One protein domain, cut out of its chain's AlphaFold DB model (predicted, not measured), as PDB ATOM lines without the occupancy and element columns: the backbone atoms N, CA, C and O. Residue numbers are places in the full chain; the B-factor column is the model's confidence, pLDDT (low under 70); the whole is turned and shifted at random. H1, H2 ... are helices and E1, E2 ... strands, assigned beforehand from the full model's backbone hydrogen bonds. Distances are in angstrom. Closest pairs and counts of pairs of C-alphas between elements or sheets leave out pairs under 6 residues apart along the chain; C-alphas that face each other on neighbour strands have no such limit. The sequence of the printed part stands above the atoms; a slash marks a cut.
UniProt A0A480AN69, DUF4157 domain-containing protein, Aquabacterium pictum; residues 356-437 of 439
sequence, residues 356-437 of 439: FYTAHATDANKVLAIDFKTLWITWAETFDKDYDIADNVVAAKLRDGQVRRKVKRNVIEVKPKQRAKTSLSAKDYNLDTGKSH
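This is residues 356 to 437 of the 439 residues of the protein "DUF4157 domain-containing protein" of Aquabacterium pictum (UniProt A0A480AN69). With little regular structure, the domain is a small hairpin of strands, E1 and E2, with H3 packed over it, short helices H1 and H2 after E2, and a long looping stretch of which residues 406 to 412 stick out. The 82 printed residues, 28 in named elements, run E1, E2, H1, H2, H3; the class is mixed. It is compact, radius of gyration of the C-alphas 12.9 A, spanning 32 by 30 by 24 A.

E1, residues 356 to 359, begins at C-alpha (313.539, 263.839, 335.424); E2, residues 367 to 371, is 12.7 A long. H3, residues 391 to 399, measures 12.3 A, ending at (322.819, 257.450, 340.936). H1 is residues 372 to 377, H2 379 to 382.

E1 and E2 are antiparallel, 169 degrees; N 356 and O 370 are 2.8 A apart. The closest C-alphas of E1 and H3 are Thr 358 and Ala 395, 5.8 A. H1 and H3 are apart. In H1 and H3 every O i to N i+4 pair is within hydrogen-bond range; H2 is too short for one.

The printed part has no cut. Residues 404 to 423 have pLDDT under 70.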
ATOM      1  N   PHE A 356     312.431 263.120 334.799       91.06
ATOM      2  CA  PHE A 356     313.539 263.839 335.424       91.06
ATOM      3  C   PHE A 356     314.779 262.958 335.355       91.06
ATOM      4  O   PHE A 356     314.773 261.855 335.907       91.06
ATOM      5  N   TYR A 357     315.822 263.408 334.661       90.19
ATOM      6  CA  TYR A 357     316.955 262.559 334.313       90.19
ATOM      7  C   TYR A 357     318.315 263.169 334.647       90.19
ATOM      8  O   TYR A 357     318.473 264.381 334.737       90.19
ATOM      9  N   THR A 358     319.312 262.303 334.810       89.50
ATOM     10  CA  THR A 358     320.721 262.648 335.030       89.50
ATOM     11  C   THR A 358     321.627 261.697 334.246       89.50
ATOM     12  O   THR A 358     321.236 260.563 333.950       89.50
ATOM     13  N   ALA A 359     322.832 262.136 333.891       84.94
ATOM     14  CA  ALA A 359     323.811 261.303 333.200       84.94
ATOM     15  C   ALA A 359     324.184 260.044 334.010       84.94
ATOM     16  O   ALA A 359     324.348 260.085 335.236       84.94
ATOM     17  N   HIS A 360     324.349 258.914 333.318       80.25
ATOM     18  CA  HIS A 360     324.859 257.689 333.926       80.25
ATOM     19  C   HIS A 360     326.363 257.813 334.208       80.25
ATOM     20  O   HIS A 360     327.133 258.225 333.342       80.25
ATOM     21  N   ALA A 361     326.799 257.402 335.402       77.25
ATOM     22  CA  ALA A 361     328.161 257.649 335.885       77.25
ATOM     23  C   ALA A 361     329.276 257.050 335.004       77.25
ATOM     24  O   ALA A 361     330.373 257.593 334.951       77.25
ATOM     25  N   THR A 362     329.011 255.926 334.331       75.62
ATOM     26  CA  THR A 362     330.028 255.175 333.567       75.62
ATOM     27  C   THR A 362     329.665 254.920 332.105       75.62
ATOM     28  O   THR A 362     330.434 254.283 331.392       75.62
ATOM     29  N   ASP A 363     328.505 255.388 331.639       75.00
ATOM     30  CA  ASP A 363     328.041 255.145 330.267       75.00
ATOM     31  C   ASP A 363     327.457 256.438 329.700       75.00
ATOM     32  O   ASP A 363     326.311 256.785 329.975       75.00
ATOM     33  N   ALA A 364     328.262 257.152 328.912       70.19
ATOM     34  CA  ALA A 364     327.906 258.456 328.356       70.19
ATOM     35  C   ALA A 364     326.684 258.419 327.416       70.19
ATOM     36  O   ALA A 364     326.096 259.460 327.143       70.19
ATOM     37  N   ASN A 365     326.277 257.233 326.950       70.50
ATOM     38  CA  ASN A 365     325.108 257.057 326.088       70.50
ATOM     39  C   ASN A 365     323.833 256.717 326.875       70.50
ATOM     40  O   ASN A 365     322.796 256.423 326.278       70.50
ATOM     41  N   LYS A 366     323.897 256.707 328.213       73.81
ATOM     42  CA  LYS A 366     322.767 256.380 329.084       73.81
ATOM     43  C   LYS A 366     322.476 257.494 330.077       73.81
ATOM     44  O   LYS A 366     323.361 258.185 330.573       73.81
ATOM     45  N   VAL A 367     321.201 257.580 330.429       80.25
ATOM     46  CA  VAL A 367     320.699 258.420 331.513       80.25
ATOM     47  C   VAL A 367     319.989 257.555 332.549       80.25
ATOM     48  O   VAL A 367     319.453 256.489 332.234       80.25
ATOM     49  N   LEU A 368     319.993 258.022 333.791       82.50
ATOM     50  CA  LEU A 368     319.115 257.556 334.856       82.50
ATOM     51  C   LEU A 368     317.928 258.507 334.911       82.50
ATOM     52  O   LEU A 368     318.134 259.715 334.858       82.50
ATOM     53  N   ALA A 369     316.709 257.989 335.016       84.12
ATOM     54  CA  ALA A 369     315.513 258.818 335.009       84.12
ATOM     55  C   ALA A 369     314.445 258.299 335.971       84.12
ATOM     56  O   ALA A 369     314.371 257.099 336.243       84.12
ATOM     57  N   ILE A 370     313.601 259.215 336.434       83.06
ATOM     58  CA  ILE A 370     312.371 258.951 337.178       83.06
ATOM     59  C   ILE A 370     311.224 259.725 336.536       83.06
ATOM     60  O   ILE A 370     311.378 260.900 336.212       83.06
ATOM     61  N   ASP A 371     310.086 259.070 336.326       83.25
ATOM     62  CA  ASP A 371     308.875 259.749 335.873       83.25
ATOM     63  C   ASP A 371     308.237 260.569 337.005       83.25
ATOM     64  O   ASP A 371     308.389 260.243 338.186       83.25
ATOM     65  N   PHE A 372     307.507 261.625 336.645       82.19
ATOM     66  CA  PHE A 372     306.882 262.542 337.599       82.19
ATOM     67  C   PHE A 372     305.985 261.834 338.632       82.19
ATOM     68  O   PHE A 372     306.080 262.117 339.829       82.19
ATOM     69  N   LYS A 373     305.185 260.846 338.210       77.88
ATOM     70  CA  LYS A 373     304.320 260.076 339.118       77.88
ATOM     71  C   LYS A 373     305.131 259.282 340.143       77.88
ATOM     72  O   LYS A 373     304.780 259.250 341.323       77.88
ATOM     73  N   THR A 374     306.222 258.650 339.718       77.50
ATOM     74  CA  THR A 374     307.124 257.928 340.623       77.50
ATOM     75  C   THR A 374     307.875 258.887 341.557       77.50
ATOM     76  O   THR A 374     308.086 258.553 342.726       77.50
ATOM     77  N   LEU A 375     308.247 260.083 341.088       83.44
ATOM     78  CA  LEU A 375     308.887 261.109 341.923       83.44
ATOM     79  C   LEU A 375     307.974 261.485 343.090       83.44
ATOM     80  O   LEU A 375     308.373 261.374 344.248       83.44
ATOM     81  N   TRP A 376     306.716 261.790 342.780       79.44
ATOM     82  CA  TRP A 376     305.693 262.122 343.763       79.44
ATOM     83  C   TRP A 376     305.526 261.040 344.849       79.44
ATOM     84  O   TRP A 376     305.703 261.312 346.039       79.44
ATOM     85  N   ILE A 377     305.244 259.788 344.474       78.19
ATOM     86  CA  ILE A 377     304.966 258.722 345.459       78.19
ATOM     87  C   ILE A 377     306.181 258.344 346.323       78.19
ATOM     88  O   ILE A 377     306.015 257.717 347.368       78.19
ATOM     89  N   THR A 378     307.399 258.692 345.897       82.81
ATOM     90  CA  THR A 378     308.634 258.391 346.639       82.81
ATOM     91  C   THR A 378     309.045 259.503 347.604       82.81
ATOM     92  O   THR A 378     310.026 259.335 348.328       82.81
ATOM     93  N   TRP A 379     308.278 260.599 347.689       88.38
ATOM     94  CA  TRP A 379     308.540 261.714 348.605       88.38
ATOM     95  C   TRP A 379     308.801 261.268 350.043       88.38
ATOM     96  O   TRP A 379     309.772 261.685 350.670       88.38
ATOM     97  N   ALA A 380     307.939 260.394 350.563       85.12
ATOM     98  CA  ALA A 380     308.016 259.966 351.950       85.12
ATOM     99  C   ALA A 380     309.167 258.989 352.210       85.12
ATOM    100  O   ALA A 380     309.848 259.128 353.217       85.12
ATOM    101  N   GLU A 381     309.362 258.003 351.331       83.62
ATOM    102  CA  GLU A 381     310.294 256.892 351.570       83.62
ATOM    103  C   GLU A 381     311.730 257.187 351.117       83.62
ATOM    104  O   GLU A 381     312.670 256.652 351.698       83.62
ATOM    105  N   THR A 382     311.912 258.012 350.084       87.56
ATOM    106  CA  THR A 382     313.232 258.262 349.473       87.56
ATOM    107  C   THR A 382     313.793 259.636 349.824       87.56
ATOM    108  O   THR A 382     315.016 259.811 349.892       87.56
ATOM    109  N   PHE A 383     312.899 260.605 350.025       89.81
ATOM    110  CA  PHE A 383     313.229 262.008 350.269       89.81
ATOM    111  C   PHE A 383     312.774 262.493 351.646       89.81
ATOM    112  O   PHE A 383     312.674 263.694 351.862       89.81
ATOM    113  N   ASP A 384     312.443 261.574 352.558       89.50
ATOM    114  CA  ASP A 384     312.147 261.867 353.961       89.50
ATOM    115  C   ASP A 384     311.094 262.967 354.167       89.50
ATOM    116  O   ASP A 384     311.119 263.670 355.171       89.50
ATOM    117  N   LYS A 385     310.161 263.153 353.222       89.81
ATOM    118  CA  LYS A 385     309.188 264.262 353.198       89.81
ATOM    119  C   LYS A 385     309.820 265.662 353.219       89.81
ATOM    120  O   LYS A 385     309.278 266.576 353.835       89.81
ATOM    121  N   ASP A 386     311.013 265.825 352.655       91.31
ATOM    122  CA  ASP A 386     311.687 267.122 352.542       91.31
ATOM    123  C   ASP A 386     310.932 268.070 351.608       91.31
ATOM    124  O   ASP A 386     310.336 267.664 350.609       91.31
ATOM    125  N   TYR A 387     310.976 269.350 351.950       92.69
ATOM    126  CA  TYR A 387     310.593 270.431 351.057       92.69
ATOM    127  C   TYR A 387     311.834 270.995 350.384       92.69
ATOM    128  O   TYR A 387     312.946 270.851 350.890       92.69
ATOM    129  N   ASP A 388     311.620 271.672 349.261       93.50
ATOM    130  CA  ASP A 388     312.679 272.357 348.528       93.50
ATOM    131  C   ASP A 388     313.864 271.460 348.115       93.50
ATOM    132  O   ASP A 388     315.024 271.869 348.099       93.50
ATOM    133  N   ILE A 389     313.573 270.209 347.757       95.50
ATOM    134  CA  ILE A 389     314.570 269.225 347.342       95.50
ATOM    135  C   ILE A 389     315.231 269.700 346.045       95.50
ATOM    136  O   ILE A 389     314.580 269.858 345.006       95.50
ATOM    137  N   ALA A 390     316.544 269.907 346.113       96.38
ATOM    138  CA  ALA A 390     317.352 270.360 344.993       96.38
ATOM    139  C   ALA A 390     317.596 269.253 343.952       96.38
ATOM    140  O   ALA A 390     317.652 268.061 344.263       96.38
ATOM    141  N   ASP A 391     317.795 269.659 342.697       96.62
ATOM    142  CA  ASP A 391     317.960 268.760 341.547       96.62
ATOM    143  C   ASP A 391     319.133 267.787 341.736       96.62
ATOM    144  O   ASP A 391     319.030 266.604 341.409       96.62
ATOM    145  N   ASN A 392     320.226 268.258 342.344       96.31
ATOM    146  CA  ASN A 392     321.394 267.436 342.651       96.31
ATOM    147  C   ASN A 392     321.094 266.339 343.688       96.31
ATOM    148  O   ASN A 392     321.685 265.264 343.607       96.31
ATOM    149  N   VAL A 393     320.166 266.570 344.622       96.19
ATOM    150  CA  VAL A 393     319.709 265.554 345.580       96.19
ATOM    151  C   VAL A 393     318.915 264.476 344.847       96.19
ATOM    152  O   VAL A 393     319.174 263.291 345.044       96.19
ATOM    153  N   VAL A 394     318.010 264.862 343.942       93.81
ATOM    154  CA  VAL A 394     317.273 263.904 343.098       93.81
ATOM    155  C   VAL A 394     318.240 263.090 342.236       93.81
ATOM    156  O   VAL A 394     318.173 261.858 342.226       93.81
ATOM    157  N   ALA A 395     319.194 263.749 341.574       92.12
ATOM    158  CA  ALA A 395     320.210 263.090 340.759       92.12
ATOM    159  C   ALA A 395     321.086 262.128 341.580       92.12
ATOM    160  O   ALA A 395     321.362 261.015 341.131       92.12
ATOM    161  N   ALA A 396     321.489 262.510 342.796       92.62
ATOM    162  CA  ALA A 396     322.246 261.643 343.697       92.62
ATOM    163  C   ALA A 396     321.446 260.389 344.082       92.62
ATOM    164  O   ALA A 396     321.935 259.276 343.912       92.62
ATOM    165  N   LYS A 397     320.176 260.539 344.484       89.44
ATOM    166  CA  LYS A 397     319.298 259.402 344.824       89.44
ATOM    167  C   LYS A 397     319.089 258.445 343.642       89.44
ATOM    168  O   LYS A 397     318.981 257.233 343.851       89.44
ATOM    169  N   LEU A 398     319.050 258.965 342.410       85.56
ATOM    170  CA  LEU A 398     319.022 258.151 341.188       85.56
ATOM    171  C   LEU A 398     320.329 257.375 340.993       85.56
ATOM    172  O   LEU A 398     320.286 256.163 340.775       85.56
ATOM    173  N   ARG A 399     321.481 258.050 341.099       84.69
ATOM    174  CA  ARG A 399     322.819 257.450 340.936       84.69
ATOM    175  C   ARG A 399     323.104 256.370 341.977       84.69
ATOM    176  O   ARG A 399     323.600 255.303 341.622       84.69
ATOM    177  N   ASP A 400     322.695 256.605 343.217       85.69
ATOM    178  CA  ASP A 400     322.844 255.658 344.324       85.69
ATOM    179  C   ASP A 400     321.851 254.487 344.236       85.69
ATOM    180  O   ASP A 400     321.918 253.533 345.011       85.69
ATOM    181  N   GLY A 401     320.893 254.545 343.304       78.00
ATOM    182  CA  GLY A 401     319.844 253.543 343.169       78.00
ATOM    183  C   GLY A 401     318.892 253.496 344.367       78.00
ATOM    184  O   GLY A 401     318.280 252.455 344.599       78.00
ATOM    185  N   GLN A 402     318.762 254.588 345.124       75.56
ATOM    186  CA  GLN A 402     317.808 254.700 346.236       75.56
ATOM    187  C   GLN A 402     316.371 254.856 345.725       75.56
ATOM    188  O   GLN A 402     315.417 254.432 346.369       75.56
ATOM    189  N   VAL A 403     316.219 255.371 344.507       70.06
ATOM    190  CA  VAL A 403     314.959 255.374 343.764       70.06
ATOM    191  C   VAL A 403     314.738 253.988 343.130       70.06
ATOM    192  O   VAL A 403     314.896 253.785 341.928       70.06
ATOM    193  N   ARG A 404     314.429 252.978 343.951       54.44
ATOM    194  CA  ARG A 404     314.068 251.620 343.502       54.44
ATOM    195  C   ARG A 404     312.775 251.205 344.183       54.44
ATOM    196  O   ARG A 404     312.754 250.955 345.383       54.44
ATOM    197  N   ARG A 405     311.682 251.104 343.427       50.53
ATOM    198  CA  ARG A 405     310.389 250.666 343.970       50.53
ATOM    199  C   ARG A 405     310.505 249.266 344.602       50.53
ATOM    200  O   ARG A 405     310.702 248.281 343.893       50.53
ATOM    201  N   LYS A 406     310.273 249.163 345.916       39.06
ATOM    202  CA  LYS A 406     309.642 247.987 346.536       39.06
ATOM    203  C   LYS A 406     308.126 248.199 346.471       39.06
ATOM    204  O   LYS A 406     307.547 248.754 347.392       39.06
ATOM    205  N   VAL A 407     307.464 247.746 345.406       39.94
ATOM    206  CA  VAL A 407     305.994 247.596 345.414       39.94
ATOM    207  C   VAL A 407     305.680 246.120 345.614       39.94
ATOM    208  O   VAL A 407     306.093 245.280 344.818       39.94
ATOM    209  N   LYS A 408     304.984 245.779 346.704       28.56
ATOM    210  CA  LYS A 408     304.415 244.438 346.888       28.56
ATOM    211  C   LYS A 408     303.114 244.313 346.084       28.56
ATOM    212  O   LYS A 408     302.235 245.155 346.212       28.56
ATOM    213  N   ARG A 409     303.006 243.159 345.408       28.31
ATOM    214  CA  ARG A 409     301.894 242.561 344.635       28.31
ATOM    215  C   ARG A 409     301.725 243.043 343.184       28.31
ATOM    216  O   ARG A 409     301.228 244.124 342.919       28.31
ATOM    217  N   ASN A 410     302.085 242.104 342.299       23.50
ATOM    218  CA  ASN A 410     301.816 241.965 340.865       23.50
ATOM    219  C   ASN A 410     302.346 243.083 339.941       23.50
ATOM    220  O   ASN A 410     301.648 244.060 339.716       23.50
ATOM    221  N   VAL A 411     303.507 242.796 339.299       23.09
ATOM    222  CA  VAL A 411     304.053 243.412 338.050       23.09
ATOM    223  C   VAL A 411     304.725 244.794 338.283       23.09
ATOM    224  O   VAL A 411     304.092 245.678 338.835       23.09
ATOM    225  N   ILE A 412     305.991 245.134 337.960       24.64
ATOM    226  CA  ILE A 412     307.150 244.579 337.216       24.64
ATOM    227  C   ILE A 412     308.453 245.012 337.937       24.64
ATOM    228  O   ILE A 412     308.588 246.169 338.338       24.64
ATOM    229  N   GLU A 413     309.436 244.106 338.045       22.19
ATOM    230  CA  GLU A 413     310.857 244.453 338.237       22.19
ATOM    231  C   GLU A 413     311.355 245.241 337.014       22.19
ATOM    232  O   GLU A 413     311.422 244.678 335.922       22.19
ATOM    233  N   VAL A 414     311.830 246.477 337.180       30.55
ATOM    234  CA  VAL A 414     312.817 247.025 336.237       30.55
ATOM    235  C   VAL A 414     314.197 246.803 336.847       30.55
ATOM    236  O   VAL A 414     314.754 247.650 337.542       30.55
ATOM    237  N   LYS A 415     314.741 245.604 336.614       27.23
ATOM    238  CA  LYS A 415     316.193 245.381 336.665       27.23
ATOM    239  C   LYS A 415     316.873 246.288 335.628       27.23
ATOM    240  O   LYS A 415     316.219 246.684 334.665       27.23
ATOM    241  N   PRO A 416     318.166 246.619 335.797       34.69
ATOM    242  CA  PRO A 416     318.883 247.599 334.984       34.69
ATOM    243  C   PRO A 416     319.089 247.117 333.539       34.69
ATOM    244  O   PRO A 416     320.181 246.720 333.155       34.69
ATOM    245  N   LYS A 417     318.028 247.150 332.730       33.16
ATOM    246  CA  LYS A 417     318.045 247.209 331.270       33.16
ATOM    247  C   LYS A 417     316.771 247.918 330.808       33.16
ATOM    248  O   LYS A 417     315.683 247.379 330.922       33.16
ATOM    249  N   GLN A 418     316.958 249.116 330.259       42.59
ATOM    250  CA  GLN A 418     316.242 249.602 329.079       42.59
ATOM    251  C   GLN A 418     314.709 249.428 329.069       42.59
ATOM    252  O   GLN A 418     314.173 248.441 328.575       42.59
ATOM    253  N   ARG A 419     313.998 250.529 329.295       35.28
ATOM    254  CA  ARG A 419     313.357 251.129 328.123       35.28
ATOM    255  C   ARG A 419     314.126 252.394 327.802       35.28
ATOM    256  O   ARG A 419     313.970 253.406 328.470       35.28
ATOM    257  N   ALA A 420     314.984 252.316 326.791       40.06
ATOM    258  CA  ALA A 420     315.271 253.509 326.023       40.06
ATOM    259  C   ALA A 420     313.909 254.019 325.523       40.06
ATOM    260  O   ALA A 420     313.317 253.404 324.639       40.06
ATOM    261  N   LYS A 421     313.372 255.104 326.097       42.22
ATOM    262  CA  LYS A 421     312.708 256.063 325.212       42.22
ATOM    263  C   LYS A 421     313.849 256.537 324.314       42.22
ATOM    264  O   LYS A 421     314.840 257.065 324.808       42.22
ATOM    265  N   THR A 422     313.784 256.203 323.030       47.28
ATOM    266  CA  THR A 422     314.856 256.469 322.058       47.28
ATOM    267  C   THR A 422     315.082 257.961 321.818       47.28
ATOM    268  O   THR A 422     316.063 258.332 321.185       47.28
ATOM    269  N   SER A 423     314.229 258.821 322.367       67.88
ATOM    270  CA  SER A 423     314.469 260.250 322.460       67.88
ATOM    271  C   SER A 423     313.863 260.792 323.752       67.88
ATOM    272  O   SER A 423     312.680 260.596 324.036       67.88
ATOM    273  N   LEU A 424     314.698 261.469 324.540       80.38
ATOM    274  CA  LEU A 424     314.217 262.528 325.420       80.38
ATOM    275  C   LEU A 424     313.542 263.593 324.545       80.38
ATOM    276  O   LEU A 424     313.908 263.768 323.379       80.38
ATOM    277  N   SER A 425     312.557 264.300 325.080       82.94
ATOM    278  CA  SER A 425     311.928 265.420 324.373       82.94
ATOM    279  C   SER A 425     311.753 266.617 325.295       82.94
ATOM    280  O   SER A 425     312.025 266.514 326.484       82.94
ATOM    281  N   ALA A 426     311.278 267.753 324.775       86.56
ATOM    282  CA  ALA A 426     311.120 268.996 325.541       86.56
ATOM    283  C   ALA A 426     310.291 268.869 326.835       86.56
ATOM    284  O   ALA A 426     310.394 269.718 327.717       86.56
ATOM    285  N   LYS A 427     309.516 267.788 326.985       85.12
ATOM    286  CA  LYS A 427     308.789 267.468 328.217       85.12
ATOM    287  C   LYS A 427     309.637 266.833 329.315       85.12
ATOM    288  O   LYS A 427     309.132 266.647 330.417       85.12
ATOM    289  N   ASP A 428     310.872 266.446 329.033       87.75
ATOM    290  CA  ASP A 428     311.780 265.820 329.989       87.75
ATOM    291  C   ASP A 428     312.751 266.867 330.547       87.75
ATOM    292  O   ASP A 428     313.111 267.830 329.868       87.75
ATOM    293  N   TYR A 429     313.182 266.682 331.791       94.50
ATOM    294  CA  TYR A 429     313.984 267.642 332.539       94.50
ATOM    295  C   TYR A 429     315.343 267.068 332.922       94.50
ATOM    296  O   TYR A 429     315.441 266.022 333.568       94.50
ATOM    297  N   ASN A 430     316.397 267.791 332.566       94.25
ATOM    298  CA  ASN A 430     317.765 267.448 332.901       94.25
ATOM    299  C   ASN A 430     318.135 268.010 334.281       94.25
ATOM    300  O   ASN A 430     318.327 269.216 334.436       94.25
ATOM    301  N   LEU A 431     318.288 267.122 335.262       94.75
ATOM    302  CA  LEU A 431     318.673 267.449 336.637       94.75
ATOM    303  C   LEU A 431     320.106 267.992 336.744       94.75
ATOM    304  O   LEU A 431     320.415 268.682 337.711       94.75
ATOM    305  N   ASP A 432     320.978 267.694 335.776       93.44
ATOM    306  CA  ASP A 432     322.369 268.162 335.792       93.44
ATOM    307  C   ASP A 432     322.500 269.592 335.260       93.44
ATOM    308  O   ASP A 432     323.326 270.361 335.746       93.44
ATOM    309  N   THR A 433     321.687 269.964 334.266       94.62
ATOM    310  CA  THR A 433     321.728 271.310 333.665       94.62
ATOM    311  C   THR A 433     320.650 272.241 334.203       94.62
ATOM    312  O   THR A 433     320.717 273.441 333.956       94.62
ATOM    313  N   GLY A 434     319.644 271.704 334.893       94.75
ATOM    314  CA  GLY A 434     318.507 272.463 335.403       94.75
ATOM    315  C   GLY A 434     317.576 272.985 334.303       94.75
ATOM    316  O   GLY A 434     317.044 274.088 334.421       94.75
ATOM    317  N   LYS A 435     317.439 272.242 333.197       93.19
ATOM    318  CA  LYS A 435     316.707 272.682 331.997       93.19
ATOM    319  C   LYS A 435     315.847 271.581 331.397       93.19
ATOM    320  O   LYS A 435     316.191 270.401 331.480       93.19
ATOM    321  N   SER A 436     314.776 271.979 330.715       91.00
ATOM    322  CA  SER A 436     314.033 271.090 329.823       91.00
ATOM    323  C   SER A 436     314.932 270.635 328.666       91.00
ATOM    324  O   SER A 436     315.794 271.379 328.192       91.00
ATOM    325  N   HIS A 437     314.757 269.403 328.201       86.06
ATOM    326  CA  HIS A 437     315.568 268.860 327.118       86.06
ATOM    327  C   HIS A 437     315.398 269.677 325.824       86.06
ATOM    328  O   HIS A 437     314.282 269.964 325.400       86.06
TER     329      HIS A 437